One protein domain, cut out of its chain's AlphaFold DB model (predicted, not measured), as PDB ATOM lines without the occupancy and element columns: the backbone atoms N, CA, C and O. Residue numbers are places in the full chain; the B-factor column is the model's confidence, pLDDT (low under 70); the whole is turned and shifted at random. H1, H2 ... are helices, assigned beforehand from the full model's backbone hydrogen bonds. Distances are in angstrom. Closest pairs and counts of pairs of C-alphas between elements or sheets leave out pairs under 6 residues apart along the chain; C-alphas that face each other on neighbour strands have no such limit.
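Overview. This is residues 5 to 137 of the 735 residues of an uncharacterized protein of Streptomyces eurocidicus (UniProt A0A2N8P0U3). Helix H4 is the core of an elongated bundle: H1, H5, H6 and H8 pack round it, and H7 packs on H6 and H8. H4 to H8 run up and down, each against the one before it, while the short H2 and H3 lie between H1 and H4 in the chain. The printed part has 133 residues with eight named helices, H1 to H8 in order, and no named strand; the class is all helix. It is compact, with a radius of gyration of the C-alphas of 13.7 A, and spans 43 by 27 by 25 A.

Arrangement. H4, residues 39 to 56, is the hub, touching five helices. H6, residues 83 to 99, touches it at a shallow tilt of 12 degrees, the same way; the closest C-alphas, of Ala 43 and Leu 84, are 5.2 A apart. H1, residues 5 to 16, touches H4 at a shallow tilt of 29 degrees, closest at C-alphas Val 15 and Gly 52, 5.0 A. H8, residues 125 to 136, touches residues 48 to 56 of H4 alone, closest at C-alphas Ala 55 and Leu 132, 4.5 A. H5, residues 62 to 75, forms hairpins with H4 and H6. H7, residues 103 to 116, forms hairpins with H6 and H8. H2, residues 24 to 27, touches H5, closest at C-alphas Cys 27 and Gly 64, 6.0 A. H3, residues 32 to 35, only just touches H5, with 3 pairs of C-alphas within 8 A. H1 and H6 are apart. Each O i to N i+4 pair is within hydrogen-bond range in H1 and H4 to H8; H2 and H3 are too short for one.

Along the chain. H1 begins at C-alpha 5 (141.080, 174.606, 200.895) and H8 ends at C-alpha 136 (168.471, 188.940, 202.301). H4 measures 25.6 A, H6 24.5 A.

Size, cuts and confidence. The farthest C-alphas, of Phe 77 and Asp 137, are 43.3 A apart. The printed part has no cut and no long link. Residues 33, 82 and 118 are under pLDDT 70.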
ATOM      1  N   ARG A   5     141.362 173.287 201.497       84.06
ATOM      2  CA  ARG A   5     141.080 174.606 200.895       84.06
ATOM      3  C   ARG A   5     141.011 175.749 201.917       84.06
ATOM      4  O   ARG A   5     141.391 176.870 201.595       84.06
ATOM      5  N   GLY A   6     140.508 175.486 203.123       86.06
ATOM      6  CA  GLY A   6     140.442 176.469 204.209       86.06
ATOM      7  C   GLY A   6     141.825 176.790 204.770       86.06
ATOM      8  O   GLY A   6     142.165 177.964 204.923       86.06
ATOM      9  N   VAL A   7     142.647 175.754 204.968       87.56
ATOM     10  CA  VAL A   7     144.056 175.897 205.369       87.56
ATOM     11  C   VAL A   7     144.832 176.686 204.314       87.56
ATOM     12  O   VAL A   7     145.497 177.664 204.643       87.56
ATOM     13  N   TYR A   8     144.666 176.336 203.035       89.44
ATOM     14  CA  TYR A   8     145.317 177.026 201.923       89.44
ATOM     15  C   TYR A   8     144.979 178.523 201.863       89.44
ATOM     16  O   TYR A   8     145.887 179.346 201.821       89.44
ATOM     17  N   ARG A   9     143.691 178.901 201.916       90.06
ATOM     18  CA  ARG A   9     143.271 180.319 201.878       90.06
ATOM     19  C   ARG A   9     143.778 181.119 203.078       90.06
ATOM     20  O   ARG A   9     144.144 182.283 202.939       90.06
ATOM     21  N   THR A  10     143.779 180.502 204.259       91.31
ATOM     22  CA  THR A  10     144.282 181.139 205.483       91.31
ATOM     23  C   THR A  10     145.774 181.421 205.354       91.31
ATOM     24  O   THR A  10     146.212 182.547 205.598       91.31
ATOM     25  N   LEU A  11     146.532 180.427 204.887       91.25
ATOM     26  CA  LEU A  11     147.959 180.546 204.633       91.25
ATOM     27  C   LEU A  11     148.255 181.598 203.555       91.25
ATOM     28  O   LEU A  11     149.089 182.470 203.762       91.25
ATOM     29  N   GLU A  12     147.525 181.586 202.440       91.44
ATOM     30  CA  GLU A  12     147.652 182.574 201.364       91.44
ATOM     31  C   GLU A  12     147.440 184.007 201.876       91.44
ATOM     32  O   GLU A  12     148.239 184.894 201.582       91.44
ATOM     33  N   SER A  13     146.429 184.228 202.722       91.88
ATOM     34  CA  SER A  13     146.177 185.524 203.365       91.88
ATOM     35  C   SER A  13     147.290 185.948 204.336       91.88
ATOM     36  O   SER A  13     147.585 187.140 204.464       91.88
ATOM     37  N   GLN A  14     147.912 185.007 205.050       91.06
ATOM     38  CA  GLN A  14     149.058 185.292 205.924       91.06
ATOM     39  C   GLN A  14     150.302 185.662 205.105       91.06
ATOM     40  O   GLN A  14     150.929 186.685 205.381       91.06
ATOM     41  N   VAL A  15     150.594 184.898 204.048       90.56
ATOM     42  CA  VAL A  15     151.711 185.155 203.127       90.56
ATOM     43  C   VAL A  15     151.538 186.486 202.395       90.56
ATOM     44  O   VAL A  15     152.493 187.252 202.301       90.56
ATOM     45  N   ALA A  16     150.320 186.820 201.954       89.56
ATOM     46  CA  ALA A  16     150.013 188.115 201.341       89.56
ATOM     47  C   ALA A  16     150.324 189.300 202.269       89.56
ATOM     48  O   ALA A  16     150.788 190.344 201.817       89.56
ATOM     49  N   ARG A  17     150.090 189.128 203.576       87.94
ATOM     50  CA  ARG A  17     150.403 190.122 204.614       87.94
ATOM     51  C   ARG A  17     151.872 190.117 205.040       87.94
ATOM     52  O   ARG A  17     152.237 190.926 205.886       87.94
ATOM     53  N   GLN A  18     152.693 189.224 204.481       83.12
ATOM     54  CA  GLN A  18     154.105 189.034 204.834       83.12
ATOM     55  C   GLN A  18     154.318 188.746 206.333       83.12
ATOM     56  O   GLN A  18     155.380 189.023 206.886       83.12
ATOM     57  N   ALA A  19     153.304 188.187 206.998       82.62
ATOM     58  CA  ALA A  19     153.393 187.766 208.388       82.62
ATOM     59  C   ALA A  19     153.948 186.333 208.467       82.62
ATOM     60  O   ALA A  19     153.685 185.544 207.553       82.62
ATOM     61  N   PRO A  20     154.666 185.960 209.546       84.38
ATOM     62  CA  PRO A  20     155.004 184.565 209.811       84.38
ATOM     63  C   PRO A  20     153.727 183.708 209.781       84.38
ATOM     64  O   PRO A  20     152.806 183.980 210.561       84.38
ATOM     65  N   PRO A  21     153.617 182.732 208.865       88.12
ATOM     66  CA  PRO A  21     152.417 181.922 208.755       88.12
ATOM     67  C   PRO A  21     152.280 180.966 209.941       88.12
ATOM     68  O   PRO A  21     153.273 180.463 210.467       88.12
ATOM     69  N   ASP A  22     151.038 180.666 210.317       87.94
ATOM     70  CA  ASP A  22     150.754 179.589 211.263       87.94
ATOM     71  C   ASP A  22     150.849 178.244 210.534       87.94
ATOM     72  O   ASP A  22     150.004 177.890 209.708       87.94
ATOM     73  N   LEU A  23     151.924 177.509 210.817       88.81
ATOM     74  CA  LEU A  23     152.210 176.220 210.197       88.81
ATOM     75  C   LEU A  23     151.570 175.043 210.934       88.81
ATOM     76  O   LEU A  23     151.566 173.945 210.378       88.81
ATOM     77  N   GLY A  24     151.016 175.244 212.136       86.12
ATOM     78  CA  GLY A  24     150.349 174.191 212.910       86.12
ATOM     79  C   GLY A  24     149.295 173.452 212.079       86.12
ATOM     80  O   GLY A  24     149.444 172.249 211.852       86.12
ATOM     81  N   PRO A  25     148.329 174.164 211.467       86.69
ATOM     82  CA  PRO A  25     147.307 173.559 210.616       86.69
ATOM     83  C   PRO A  25     147.840 172.805 209.389       86.69
ATOM     84  O   PRO A  25     147.148 171.925 208.888       86.69
ATOM     85  N   VAL A  26     149.037 173.140 208.887       85.94
ATOM     86  CA  VAL A  26     149.682 172.454 207.748       85.94
ATOM     87  C   VAL A  26     150.414 171.198 208.226       85.94
ATOM     88  O   VAL A  26     150.268 170.126 207.640       85.94
ATOM     89  N   CYS A  27     151.176 171.311 209.317       84.88
ATOM     90  CA  CYS A  27     151.937 170.220 209.922       84.88
ATOM     91  C   CYS A  27     151.042 169.158 210.578       84.88
ATOM     92  O   CYS A  27     151.451 168.001 210.667       84.88
ATOM     93  N   GLU A  28     149.830 169.521 211.002       83.19
ATOM     94  CA  GLU A  28     148.847 168.628 211.628       83.19
ATOM     95  C   GLU A  28     147.911 167.936 210.624       83.19
ATOM     96  O   GLU A  28     147.105 167.087 211.018       83.19
ATOM     97  N   LEU A  29     148.031 168.226 209.318       80.88
ATOM     98  CA  LEU A  29     147.272 167.522 208.282       80.88
ATOM     99  C   LEU A  29     147.547 166.013 208.377       80.88
ATOM    100  O   LEU A  29     148.654 165.532 208.107       80.88
ATOM    101  N   SER A  30     146.532 165.276 208.823       70.19
ATOM    102  CA  SER A  30     146.627 163.844 209.135       70.19
ATOM    103  C   SER A  30     145.313 163.070 208.918       70.19
ATOM    104  O   SER A  30     145.244 161.888 209.242       70.19
ATOM    105  N   GLY A  31     144.286 163.703 208.329       73.62
ATOM    106  CA  GLY A  31     142.941 163.130 208.154       73.62
ATOM    107  C   GLY A  31     142.498 162.894 206.697       73.62
ATOM    108  O   GLY A  31     143.266 163.155 205.769       73.62
ATOM    109  N   PRO A  32     141.234 162.462 206.481       70.50
ATOM    110  CA  PRO A  32     140.672 162.135 205.160       70.50
ATOM    111  C   PRO A  32     140.820 163.261 204.135       70.50
ATOM    112  O   PRO A  32     141.181 163.020 202.992       70.50
ATOM    113  N   GLY A  33     140.672 164.518 204.570       69.50
ATOM    114  CA  GLY A  33     140.818 165.683 203.694       69.50
ATOM    115  C   GLY A  33     142.233 165.924 203.146       69.50
ATOM    116  O   GLY A  33     142.368 166.678 202.188       69.50
ATOM    117  N   LEU A  34     143.275 165.318 203.734       80.31
ATOM    118  CA  LEU A  34     144.614 165.270 203.133       80.31
ATOM    119  C   LEU A  34     144.714 164.105 202.140       80.31
ATOM    120  O   LEU A  34     145.311 164.272 201.088       80.31
ATOM    121  N   LEU A  35     144.132 162.946 202.458       80.94
ATOM    122  CA  LEU A  35     144.221 161.728 201.638       80.94
ATOM    123  C   LEU A  35     143.366 161.789 200.363       80.94
ATOM    124  O   LEU A  35     143.693 161.140 199.377       80.94
ATOM    125  N   GLU A  36     142.294 162.576 200.379       83.25
ATOM    126  CA  GLU A  36     141.398 162.808 199.238       83.25
ATOM    127  C   GLU A  36     141.817 164.011 198.375       83.25
ATOM    128  O   GLU A  36     141.204 164.280 197.341       83.25
ATOM    129  N   ALA A  37     142.833 164.768 198.798       85.19
ATOM    130  CA  ALA A  37     143.326 165.908 198.036       85.19
ATOM    131  C   ALA A  37     144.174 165.452 196.844       85.19
ATOM    132  O   ALA A  37     144.860 164.440 196.915       85.19
ATOM    133  N   ASP A  38     144.166 166.233 195.764       86.88
ATOM    134  CA  ASP A  38     145.082 166.019 194.644       86.88
ATOM    135  C   ASP A  38     146.530 166.300 195.083       86.88
ATOM    136  O   ASP A  38     146.808 167.301 195.756       86.88
ATOM    137  N   GLU A  39     147.472 165.443 194.675       85.38
ATOM    138  CA  GLU A  39     148.891 165.561 195.040       85.38
ATOM    139  C   GLU A  39     149.464 166.949 194.696       85.38
ATOM    140  O   GLU A  39     150.297 167.495 195.425       85.38
ATOM    141  N   ARG A  40     149.005 167.559 193.597       84.88
ATOM    142  CA  ARG A  40     149.436 168.891 193.168       84.88
ATOM    143  C   ARG A  40     148.995 169.980 194.138       84.88
ATOM    144  O   ARG A  40     149.739 170.938 194.349       84.88
ATOM    145  N   ASP A  41     147.803 169.863 194.707       87.69
ATOM    146  CA  ASP A  41     147.280 170.850 195.650       87.69
ATOM    147  C   ASP A  41     148.002 170.759 196.997       87.69
ATOM    148  O   ASP A  41     148.333 171.791 197.587       87.69
ATOM    149  N   VAL A  42     148.360 169.546 197.427       89.31
ATOM    150  CA  VAL A  42     149.235 169.340 198.591       89.31
ATOM    151  C   VAL A  42     150.622 169.932 198.333       89.31
ATOM    152  O   VAL A  42     151.110 170.721 199.139       89.31
ATOM    153  N   ALA A  43     151.231 169.648 197.179       88.88
ATOM    154  CA  ALA A  43     152.523 170.218 196.793       88.88
ATOM    155  C   ALA A  43     152.513 171.762 196.795       88.88
ATOM    156  O   ALA A  43     153.438 172.390 197.314       88.88
ATOM    157  N   ARG A  44     151.449 172.389 196.273       89.81
ATOM    158  CA  ARG A  44     151.267 173.852 196.301       89.81
ATOM    159  C   ARG A  44     151.169 174.401 197.718       89.81
ATOM    160  O   ARG A  44     151.776 175.432 197.997       89.81
ATOM    161  N   LEU A  45     150.420 173.731 198.596       92.44
ATOM    162  CA  LEU A  45     150.286 174.129 199.995       92.44
ATOM    163  C   LEU A  45     151.646 174.118 200.707       92.44
ATOM    164  O   LEU A  45     151.993 175.094 201.369       92.44
ATOM    165  N   LEU A  46     152.432 173.050 200.533       93.75
ATOM    166  CA  LEU A  46     153.758 172.927 201.150       93.75
ATOM    167  C   LEU A  46     154.726 174.006 200.645       93.75
ATOM    168  O   LEU A  46     155.445 174.610 201.437       93.75
ATOM    169  N   LEU A  47     154.716 174.300 199.342       91.88
ATOM    170  CA  LEU A  47     155.551 175.356 198.762       91.88
ATOM    171  C   LEU A  47     155.153 176.749 199.257       91.88
ATOM    172  O   LEU A  47     156.023 177.552 199.595       91.88
ATOM    173  N   LEU A  48     153.849 177.025 199.346       93.06
ATOM    174  CA  LEU A  48     153.333 178.273 199.903       93.06
ATOM    175  C   LEU A  48     153.741 178.441 201.373       93.06
ATOM    176  O   LEU A  48     154.154 179.529 201.767       93.06
ATOM    177  N   ALA A  49     153.691 177.363 202.159       93.12
ATOM    178  CA  ALA A  49     154.116 177.360 203.555       93.12
ATOM    179  C   ALA A  49     155.618 177.635 203.701       93.12
ATOM    180  O   ALA A  49     156.015 178.451 204.531       93.12
ATOM    181  N   ALA A  50     156.450 177.005 202.867       93.62
ATOM    182  CA  ALA A  50     157.897 177.199 202.891       93.62
ATOM    183  C   ALA A  50     158.294 178.637 202.525       93.62
ATOM    184  O   ALA A  50     159.041 179.280 203.264       93.62
ATOM    185  N   VAL A  51     157.755 179.164 201.418       92.06
ATOM    186  CA  VAL A  51     157.990 180.555 200.991       92.06
ATOM    187  C   VAL A  51     157.470 181.530 202.043       92.06
ATOM    188  O   VAL A  51     158.174 182.471 202.402       92.06
ATOM    189  N   GLY A  52     156.274 181.277 202.576       91.44
ATOM    190  CA  GLY A  52     155.666 182.074 203.633       91.44
ATOM    191  C   GLY A  52     156.511 182.152 204.901       91.44
ATOM    192  O   GLY A  52     156.710 183.246 205.425       91.44
ATOM    193  N   SER A  53     157.042 181.015 205.365       91.75
ATOM    194  CA  SER A  53     157.879 180.948 206.570       91.75
ATOM    195  C   SER A  53     159.098 181.858 206.446       91.75
ATOM    196  O   SER A  53     159.323 182.723 207.293       91.75
ATOM    197  N   HIS A  54     159.830 181.738 205.336       91.31
ATOM    198  CA  HIS A  54     161.028 182.541 205.087       91.31
ATOM    199  C   HIS A  54     160.705 184.019 204.851       91.31
ATOM    200  O   HIS A  54     161.352 184.885 205.440       91.31
ATOM    201  N   ALA A  55     159.684 184.335 204.048       88.00
ATOM    202  CA  ALA A  55     159.286 185.718 203.771       88.00
ATOM    203  C   ALA A  55     158.828 186.458 205.044       88.00
ATOM    204  O   ALA A  55     159.230 187.603 205.273       88.00
ATOM    205  N   GLY A  56     158.067 185.779 205.911       86.38
ATOM    206  CA  GLY A  56     157.665 186.280 207.228       86.38
ATOM    207  C   GLY A  56     158.820 186.369 208.231       86.38
ATOM    208  O   GLY A  56     158.737 187.106 209.211       86.38
ATOM    209  N   GLY A  57     159.959 185.724 207.963       83.38
ATOM    210  CA  GLY A  57     161.141 185.755 208.829       83.38
ATOM    211  C   GLY A  57     161.157 184.704 209.918       83.38
ATOM    212  O   GLY A  57     161.900 184.852 210.885       83.38
ATOM    213  N   GLY A  58     160.307 183.692 209.780       83.81
ATOM    214  CA  GLY A  58     160.305 182.525 210.636       83.81
ATOM    215  C   GLY A  58     161.473 181.581 210.326       83.81
ATOM    216  O   GLY A  58     162.190 181.758 209.338       83.81
ATOM    217  N   PRO A  59     161.678 180.563 211.176       84.69
ATOM    218  CA  PRO A  59     162.660 179.513 210.931       84.69
ATOM    219  C   PRO A  59     162.295 178.666 209.700       84.69
ATOM    220  O   PRO A  59     161.163 178.690 209.208       84.69
ATOM    221  N   SER A  60     163.253 177.869 209.214       85.94
ATOM    222  CA  SER A  60     162.971 176.889 208.161       85.94
ATOM    223  C   SER A  60     161.935 175.868 208.647       85.94
ATOM    224  O   SER A  60     162.077 175.263 209.710       85.94
ATOM    225  N   ALA A  61     160.894 175.672 207.840       88.75
ATOM    226  CA  ALA A  61     159.818 174.717 208.091       88.75
ATOM    227  C   ALA A  61     160.066 173.344 207.443       88.75
ATOM    228  O   ALA A  61     159.218 172.452 207.519       88.75
ATOM    229  N   THR A  62     161.211 173.162 206.786       89.31
ATOM    230  CA  THR A  62     161.463 172.061 205.849       89.31
ATOM    231  C   THR A  62     161.267 170.684 206.458       89.31
ATOM    232  O   THR A  62     160.593 169.851 205.858       89.31
ATOM    233  N   ALA A  63     161.769 170.443 207.671       89.31
ATOM    234  CA  ALA A  63     161.592 169.153 208.335       89.31
ATOM    235  C   ALA A  63     160.104 168.805 208.545       89.31
ATOM    236  O   ALA A  63     159.687 167.682 208.261       89.31
ATOM    237  N   GLY A  64     159.294 169.779 208.975       89.50
ATOM    238  CA  GLY A  64     157.853 169.605 209.172       89.50
ATOM    239  C   GLY A  64     157.100 169.395 207.858       89.50
ATOM    240  O   GLY A  64     156.287 168.480 207.750       89.50
ATOM    241  N   LEU A  65     157.423 170.178 206.825       91.81
ATOM    242  CA  LEU A  65     156.781 170.078 205.509       91.81
ATOM    243  C   LEU A  65     157.129 168.768 204.786       91.81
ATOM    244  O   LEU A  65     156.249 168.133 204.202       91.81
ATOM    245  N   LEU A  66     158.380 168.307 204.873       90.31
ATOM    246  CA  LEU A  66     158.788 167.012 204.322       90.31
ATOM    247  C   LEU A  66     158.154 165.840 205.082       90.31
ATOM    248  O   LEU A  66     157.839 164.822 204.469       90.31
ATOM    249  N   ALA A  67     157.910 165.976 206.390       89.88
ATOM    250  CA  ALA A  67     157.157 164.976 207.144       89.88
ATOM    251  C   ALA A  67     155.697 164.877 206.663       89.88
ATOM    252  O   ALA A  67     155.171 163.771 206.552       89.88
ATOM    253  N   VAL A  68     155.054 166.001 206.319       89.75
ATOM    254  CA  VAL A  68     153.711 166.000 205.703       89.75
ATOM    255  C   VAL A  68     153.740 165.317 204.331       89.75
ATOM    256  O   VAL A  68     152.886 164.472 204.070       89.75
ATOM    257  N   SER A  69     154.742 165.622 203.491       89.62
ATOM    258  CA  SER A  69     154.937 164.972 202.180       89.62
ATOM    259  C   SER A  69     155.017 163.452 202.312       89.62
ATOM    260  O   SER A  69     154.236 162.743 201.682       89.62
ATOM    261  N   ARG A  70     155.882 162.947 203.205       88.25
ATOM    262  CA  ARG A  70     156.039 161.501 203.442       88.25
ATOM    263  C   ARG A  70     154.745 160.848 203.914       88.25
ATOM    264  O   ARG A  70     154.365 159.807 203.394       88.25
ATOM    265  N   ARG A  71     154.015 161.477 204.844       88.56
ATOM    266  CA  ARG A  71     152.723 160.939 205.306       88.56
ATOM    267  C   ARG A  71     151.685 160.863 204.188       88.56
ATOM    268  O   ARG A  71     150.891 159.927 204.188       88.56
ATOM    269  N   TYR A  72     151.662 161.832 203.272       88.38
ATOM    270  CA  TYR A  72     150.784 161.776 202.103       88.38
ATOM    271  C   TYR A  72     151.214 160.652 201.153       88.38
ATOM    272  O   TYR A  72     150.372 159.858 200.745       88.38
ATOM    273  N   GLU A  73     152.510 160.547 200.849       85.12
ATOM    274  CA  GLU A  73     153.070 159.505 199.976       85.12
ATOM    275  C   GLU A  73     152.788 158.089 200.496       85.12
ATOM    276  O   GLU A  73     152.448 157.207 199.714       85.12
ATOM    277  N   GLU A  74     152.878 157.878 201.811       84.62
ATOM    278  CA  GLU A  74     152.641 156.581 202.452       84.62
ATOM    279  C   GLU A  74     151.160 156.179 202.508       84.62
ATOM    280  O   GLU A  74     150.852 154.989 202.573       84.62
ATOM    281  N   ARG A  75     150.233 157.147 202.557       83.31
ATOM    282  CA  ARG A  75     148.830 156.890 202.942       83.31
ATOM    283  C   ARG A  75     147.796 157.241 201.879       83.31
ATOM    284  O   ARG A  75     146.667 156.764 201.975       83.31
ATOM    285  N   SER A  76     148.124 158.093 200.910       81.62
ATOM    286  CA  SER A  76     147.177 158.532 199.882       81.62
ATOM    287  C   SER A  76     147.220 157.618 198.663       81.62
ATOM    288  O   SER A  76     148.257 157.452 198.025       81.62
ATOM    289  N   PHE A  77     146.056 157.097 198.271       79.50
ATOM    290  CA  PHE A  77     145.893 156.375 197.007       79.50
ATOM    291  C   PHE A  77     145.990 157.302 195.779       79.50
ATOM    292  O   PHE A  77     146.181 156.825 194.664       79.50
ATOM    293  N   LEU A  78     145.865 158.621 195.978       75.19
ATOM    294  CA  LEU A  78     146.004 159.650 194.944       75.19
ATOM    295  C   LEU A  78     147.458 160.116 194.769       75.19
ATOM    296  O   LEU A  78     147.726 161.038 193.997       75.19
ATOM    297  N   CYS A  79     148.413 159.523 195.491       80.50
ATOM    298  CA  CYS A  79     149.825 159.811 195.290       80.50
ATOM    299  C   CYS A  79     150.287 159.280 193.928       80.50
ATOM    300  O   CYS A  79     150.319 158.077 193.684       80.50
ATOM    301  N   THR A  80     150.680 160.190 193.038       72.50
ATOM    302  CA  THR A  80     151.266 159.853 191.735       72.50
ATOM    303  C   THR A  80     152.796 159.836 191.774       72.50
ATOM    304  O   THR A  80     153.420 159.391 190.809       72.50
ATOM    305  N   GLY A  81     153.401 160.322 192.868       72.75
ATOM    306  CA  GLY A  81     154.851 160.400 193.072       72.75
ATOM    307  C   GLY A  81     155.539 161.410 192.151       72.75
ATOM    308  O   GLY A  81     156.696 161.223 191.780       72.75
ATOM    309  N   ARG A  82     154.825 162.455 191.710       68.25
ATOM    310  CA  ARG A  82     155.305 163.391 190.675       68.25
ATOM    311  C   ARG A  82     155.459 164.820 191.170       68.25
ATOM    312  O   ARG A  82     156.439 165.476 190.827       68.25
ATOM    313  N   SER A  83     154.482 165.325 191.916       76.69
ATOM    314  CA  SER A  83     154.428 166.731 192.330       76.69
ATOM    315  C   SER A  83     155.133 166.951 193.664       76.69
ATOM    316  O   SER A  83     155.819 167.960 193.829       76.69
ATOM    317  N   LEU A  84     155.007 166.002 194.595       82.44
ATOM    318  CA  LEU A  84     155.586 166.099 195.936       82.44
ATOM    319  C   LEU A  84     157.117 165.998 195.968       82.44
ATOM    320  O   LEU A  84     157.728 166.877 196.581       82.44
ATOM    321  N   PRO A  85     157.773 165.064 195.247       77.38
ATOM    322  CA  PRO A  85     159.236 165.042 195.185       77.38
ATOM    323  C   PRO A  85     159.814 166.369 194.678       77.38
ATOM    324  O   PRO A  85     160.749 166.917 195.261       77.38
ATOM    325  N   ARG A  86     159.180 166.953 193.652       77.94
ATOM    326  CA  ARG A  86     159.555 168.266 193.114       77.94
ATOM    327  C   ARG A  86     159.343 169.386 194.134       77.94
ATOM    328  O   ARG A  86     160.176 170.281 194.229       77.94
ATOM    329  N   ALA A  87     158.247 169.361 194.891       85.12
ATOM    330  CA  ALA A  87     158.029 170.330 195.959       85.12
ATOM    331  C   ALA A  87     159.128 170.235 197.030       85.12
ATOM    332  O   ALA A  87     159.667 171.262 197.426       85.12
ATOM    333  N   GLY A  88     159.520 169.022 197.429       85.31
ATOM    334  CA  GLY A  88     160.623 168.801 198.365       85.31
ATOM    335  C   GLY A  88     161.959 169.363 197.869       85.31
ATOM    336  O   GLY A  88     162.639 170.072 198.610       85.31
ATOM    337  N   GLU A  89     162.308 169.124 196.601       83.31
ATOM    338  CA  GLU A  89     163.511 169.699 195.977       83.31
ATOM    339  C   GLU A  89     163.497 171.235 195.988       83.31
ATOM    340  O   GLU A  89     164.511 171.865 196.290       83.31
ATOM    341  N   LEU A  90     162.346 171.850 195.694       87.25
ATOM    342  CA  LEU A  90     162.200 173.307 195.679       87.25
ATOM    343  C   LEU A  90     162.250 173.931 197.070       87.25
ATOM    344  O   LEU A  90     162.819 175.009 197.224       87.25
ATOM    345  N   ILE A  91     161.703 173.253 198.080       90.75
ATOM    346  CA  ILE A  91     161.844 173.661 199.481       90.75
ATOM    347  C   ILE A  91     163.327 173.637 199.878       90.75
ATOM    348  O   ILE A  91     163.826 174.608 200.444       90.75
ATOM    349  N   GLY A  92     164.061 172.583 199.505       86.88
ATOM    350  CA  GLY A  92     165.506 172.508 199.735       86.88
ATOM    351  C   GLY A  92     166.295 173.602 199.003       86.88
ATOM    352  O   GLY A  92     167.210 174.194 199.576       86.88
ATOM    353  N   LEU A  93     165.926 173.922 197.757       86.88
ATOM    354  CA  LEU A  93     166.534 175.023 197.002       86.88
ATOM    355  C   LEU A  93     166.264 176.385 197.658       86.88
ATOM    356  O   LEU A  93     167.162 177.224 197.707       86.88
ATOM    357  N   LEU A  94     165.053 176.597 198.179       91.75
ATOM    358  CA  LEU A  94     164.687 177.807 198.908       91.75
ATOM    359  C   LEU A  94     165.513 177.965 200.190       91.75
ATOM    360  O   LEU A  94     166.078 179.035 200.410       91.75
ATOM    361  N   ASP A  95     165.652 176.909 200.995       90.06
ATOM    362  CA  ASP A  95     166.520 176.926 202.180       90.06
ATOM    363  C   ASP A  95     167.969 177.258 201.811       90.06
ATOM    364  O   ASP A  95     168.602 178.100 202.449       90.06
ATOM    365  N   ALA A  96     168.493 176.634 200.751       86.69
ATOM    366  CA  ALA A  96     169.842 176.900 200.269       86.69
ATOM    367  C   ALA A  96     170.004 178.354 199.788       86.69
ATOM    368  O   ALA A  96     171.032 178.976 200.052       86.69
ATOM    369  N   ALA A  97     168.988 178.918 199.128       88.88
ATOM    370  CA  ALA A  97     168.977 180.312 198.689       88.88
ATOM    371  C   ALA A  97     169.025 181.284 199.875       88.88
ATOM    372  O   ALA A  97     169.780 182.257 199.841       88.88
ATOM    373  N   VAL A  98     168.254 181.001 200.930       91.44
ATOM    374  CA  VAL A  98     168.227 181.790 202.168       91.44
ATOM    375  C   VAL A  98     169.558 181.685 202.907       91.44
ATOM    376  O   VAL A  98     170.144 182.713 203.247       91.44
ATOM    377  N   ALA A  99     170.085 180.471 203.084       88.31
ATOM    378  CA  ALA A  99     171.370 180.237 203.741       88.31
ATOM    379  C   ALA A  99     172.534 180.928 203.009       88.31
ATOM    380  O   ALA A  99     173.396 181.532 203.642       88.31
ATOM    381  N   ALA A 100     172.531 180.894 201.673       87.25
ATOM    382  CA  ALA A 100     173.529 181.560 200.838       87.25
ATOM    383  C   ALA A 100     173.258 183.062 200.623       87.25
ATOM    384  O   ALA A 100     174.045 183.720 199.944       87.25
ATOM    385  N   ARG A 101     172.142 183.601 201.143       89.88
ATOM    386  CA  ARG A 101     171.658 184.973 200.897       89.88
ATOM    387  C   ARG A 101     171.650 185.350 199.408       89.88
ATOM    388  O   ARG A 101     172.037 186.448 199.021       89.88
ATOM    389  N   SER A 102     171.229 184.420 198.554       86.19
ATOM    390  CA  SER A 102     171.381 184.525 197.102       86.19
ATOM    391  C   SER A 102     170.065 184.898 196.417       86.19
ATOM    392  O   SER A 102     169.202 184.048 196.188       86.19
ATOM    393  N   SER A 103     169.932 186.163 196.006       83.75
ATOM    394  CA  SER A 103     168.797 186.647 195.197       83.75
ATOM    395  C   SER A 103     168.670 185.902 193.863       83.75
ATOM    396  O   SER A 103     167.568 185.622 193.394       83.75
ATOM    397  N   ARG A 104     169.804 185.491 193.285       82.31
ATOM    398  CA  ARG A 104     169.860 184.651 192.086       82.31
ATOM    399  C   ARG A 104     169.185 183.295 192.303       82.31
ATOM    400  O   ARG A 104     168.439 182.856 191.435       82.31
ATOM    401  N   MET A 105     169.435 182.636 193.434       84.31
ATOM    402  CA  MET A 105     168.791 181.354 193.746       84.31
ATOM    403  C   MET A 105     167.305 181.534 194.077       84.31
ATOM    404  O   MET A 105     166.502 180.676 193.735       84.31
ATOM    405  N   LEU A 106     166.897 182.668 194.654       88.00
ATOM    406  CA  LEU A 106     165.469 182.979 194.805       88.00
ATOM    407  C   LEU A 106     164.763 183.172 193.457       88.00
ATOM    408  O   LEU A 106     163.634 182.714 193.287       88.00
ATOM    409  N   ALA A 107     165.417 183.815 192.486       84.38
ATOM    410  CA  ALA A 107     164.882 183.938 191.129       84.38
ATOM    411  C   ALA A 107     164.748 182.563 190.447       84.38
ATOM    412  O   ALA A 107     163.824 182.336 189.668       84.38
ATOM    413  N   GLU A 108     165.633 181.625 190.782       82.69
ATOM    414  CA  GLU A 108     165.552 180.231 190.348       82.69
ATOM    415  C   GLU A 108     164.350 179.492 190.964       82.69
ATOM    416  O   GLU A 108     163.592 178.828 190.253       82.69
ATOM    417  N   VAL A 109     164.113 179.673 192.269       87.31
ATOM    418  CA  VAL A 109     162.914 179.163 192.956       87.31
ATOM    419  C   VAL A 109     161.643 179.714 192.300       87.31
ATOM    420  O   VAL A 109     160.725 178.948 192.006       87.31
ATOM    421  N   ALA A 110     161.599 181.019 192.018       86.94
ATOM    422  CA  ALA A 110     160.490 181.662 191.313       86.94
ATOM    423  C   ALA A 110     160.227 181.048 189.931       86.94
ATOM    424  O   ALA A 110     159.080 180.744 189.602       86.94
ATOM    425  N   ASP A 111     161.275 180.825 189.134       83.06
ATOM    426  CA  ASP A 111     161.138 180.222 187.808       83.06
ATOM    427  C   ASP A 111     160.530 178.818 187.883       83.06
ATOM    428  O   ASP A 111     159.560 178.507 187.188       83.06
ATOM    429  N   HIS A 112     161.036 177.989 188.794       81.12
ATOM    430  CA  HIS A 112     160.519 176.645 189.002       81.12
ATOM    431  C   HIS A 112     159.078 176.609 189.518       81.12
ATOM    432  O   HIS A 112     158.309 175.733 189.100       81.12
ATOM    433  N   LEU A 113     158.708 177.536 190.406       84.38
ATOM    434  CA  LEU A 113     157.327 177.707 190.854       84.38
ATOM    435  C   LEU A 113     156.425 178.069 189.672       84.38
ATOM    436  O   LEU A 113     155.388 177.433 189.490       84.38
ATOM    437  N   GLY A 114     156.865 178.991 188.812       80.25
ATOM    438  CA  GLY A 114     156.175 179.343 187.570       80.25
ATOM    439  C   GLY A 114     155.915 178.137 186.665       80.25
ATOM    440  O   GLY A 114     154.790 177.938 186.213       80.25
ATOM    441  N   GLN A 115     156.920 177.282 186.454       74.38
ATOM    442  CA  GLN A 115     156.788 176.076 185.625       74.38
ATOM    443  C   GLN A 115     155.771 175.064 186.184       74.38
ATOM    444  O   GLN A 115     155.092 174.372 185.422       74.38
ATOM    445  N   GLY A 116     155.692 174.927 187.512       70.94
ATOM    446  CA  GLY A 116     154.791 173.982 188.184       70.94
ATOM    447  C   GLY A 116     153.375 174.525 188.416       70.94
ATOM    448  O   GLY A 116     152.424 173.751 188.611       70.94
ATOM    449  N   TRP A 117     153.208 175.849 188.373       79.50
ATOM    450  CA  TRP A 117     151.998 176.534 188.811       79.50
ATOM    451  C   TRP A 117     151.499 177.566 187.774       79.50
ATOM    452  O   TRP A 117     151.939 178.710 187.765       79.50
ATOM    453  N   PRO A 118     150.480 177.208 186.965       68.19
ATOM    454  CA  PRO A 118     149.929 178.038 185.884       68.19
ATOM    455  C   PRO A 118     149.399 179.429 186.274       68.19
ATOM    456  O   PRO A 118     149.214 180.260 185.396       68.19
ATOM    457  N   GLY A 119     149.138 179.680 187.560       77.56
ATOM    458  CA  GLY A 119     148.685 180.969 188.103       77.56
ATOM    459  C   GLY A 119     149.738 181.668 188.966       77.56
ATOM    460  O   GLY A 119     149.400 182.560 189.730       77.56
ATOM    461  N   TYR A 120     151.002 181.240 188.895       86.06
ATOM    462  CA  TYR A 120     152.091 181.806 189.690       86.06
ATOM    463  C   TYR A 120     152.228 183.338 189.578       86.06
ATOM    464  O   TYR A 120     152.331 183.962 190.636       86.06
ATOM    465  N   PRO A 121     152.189 183.963 188.376       82.31
ATOM    466  CA  PRO A 121     152.368 185.415 188.251       82.31
ATOM    467  C   PRO A 121     151.323 186.225 189.020       82.31
ATOM    468  O   PRO A 121     151.640 187.293 189.531       82.31
ATOM    469  N   ASP A 122     150.107 185.685 189.122       83.56
ATOM    470  CA  ASP A 122     148.956 186.324 189.767       83.56
ATOM    471  C   ASP A 122     148.779 185.878 191.232       83.56
ATOM    472  O   ASP A 122     147.828 186.277 191.902       83.56
ATOM    473  N   SER A 123     149.671 185.017 191.736       88.88
ATOM    474  CA  SER A 123     149.629 184.505 193.109       88.88
ATOM    475  C   SER A 123     150.318 185.446 194.103       88.88
ATOM    476  O   SER A 123     150.966 186.425 193.737       88.88
ATOM    477  N   VAL A 124     150.255 185.108 195.392       90.19
ATOM    478  CA  VAL A 124     150.977 185.835 196.454       90.19
ATOM    479  C   VAL A 124     152.492 185.565 196.460       90.19
ATOM    480  O   VAL A 124     153.249 186.280 197.118       90.19
ATOM    481  N   LEU A 125     152.962 184.541 195.734       90.56
ATOM    482  CA  LEU A 125     154.349 184.069 195.795       90.56
ATOM    483  C   LEU A 125     155.387 185.046 195.217       90.56
ATOM    484  O   LEU A 125     156.415 185.220 195.872       90.56
ATOM    485  N   PRO A 126     155.181 185.700 194.053       91.38
ATOM    486  CA  PRO A 126     156.122 186.703 193.553       91.38
ATOM    487  C   PRO A 126     156.390 187.826 194.558       91.38
ATOM    488  O   PRO A 126     157.541 188.192 194.792       91.38
ATOM    489  N   ALA A 127     155.335 188.334 195.202       88.31
ATOM    490  CA  ALA A 127     155.451 189.375 196.217       88.31
ATOM    491  C   ALA A 127     156.181 188.872 197.472       88.31
ATOM    492  O   ALA A 127     157.046 189.571 197.998       88.31
ATOM    493  N   ALA A 128     155.890 187.646 197.918       90.12
ATOM    494  CA  ALA A 128     156.571 187.031 199.055       90.12
ATOM    495  C   ALA A 128     158.070 186.796 198.789       90.12
ATOM    496  O   ALA A 128     158.901 187.069 199.654       90.12
ATOM    497  N   LEU A 129     158.440 186.352 197.584       92.00
ATOM    498  CA  LEU A 129     159.841 186.173 197.188       92.00
ATOM    499  C   LEU A 129     160.576 187.509 197.039       92.00
ATOM    500  O   LEU A 129     161.736 187.599 197.434       92.00
ATOM    501  N   ALA A 130     159.906 188.553 196.545       88.44
ATOM    502  CA  ALA A 130     160.463 189.904 196.511       88.44
ATOM    503  C   ALA A 130     160.743 190.437 197.924       88.44
ATOM    504  O   ALA A 130     161.834 190.945 198.185       88.44
ATOM    505  N   ALA A 131     159.797 190.258 198.853       87.69
ATOM    506  CA  ALA A 131     159.976 190.623 200.256       87.69
ATOM    507  C   ALA A 131     161.136 189.845 200.900       87.69
ATOM    508  O   ALA A 131     161.975 190.430 201.585       87.69
ATOM    509  N   LEU A 132     161.239 188.541 200.628       90.75
ATOM    510  CA  LEU A 132     162.359 187.721 201.085       90.75
ATOM    511  C   LEU A 132     163.697 188.214 200.513       90.75
ATOM    512  O   LEU A 132     164.655 188.379 201.262       90.75
ATOM    513  N   ALA A 133     163.768 188.508 199.213       89.56
ATOM    514  CA  ALA A 133     164.982 189.014 198.577       89.56
ATOM    515  C   ALA A 133     165.445 190.347 199.187       89.56
ATOM    516  O   ALA A 133     166.623 190.486 199.510       89.56
ATOM    517  N   ALA A 134     164.518 191.282 199.426       87.56
ATOM    518  CA  ALA A 134     164.810 192.560 200.079       87.56
ATOM    519  C   ALA A 134     165.381 192.384 201.499       87.56
ATOM    520  O   ALA A 134     166.237 193.152 201.933       87.56
ATOM    521  N   ARG A 135     164.956 191.341 202.223       85.81
ATOM    522  CA  ARG A 135     165.498 191.013 203.551       85.81
ATOM    523  C   ARG A 135     166.888 190.386 203.494       85.81
ATOM    524  O   ARG A 135     167.696 190.613 204.394       85.81
ATOM    525  N   LEU A 136     167.161 189.570 202.476       86.56
ATOM    526  CA  LEU A 136     168.471 188.940 202.301       86.56
ATOM    527  C   LEU A 136     169.539 189.941 201.843       86.56
ATOM    528  O   LEU A 136     170.715 189.703 202.127       86.56
ATOM    529  N   ASP A 137     169.152 191.065 201.235       79.56
ATOM    530  CA  ASP A 137     170.055 192.139 200.807       79.56
ATOM    531  C   ASP A 137     169.612 193.535 201.314       79.56
ATOM    532  O   ASP A 137     169.112 194.366 200.551       79.56
TER     533      ASP A 137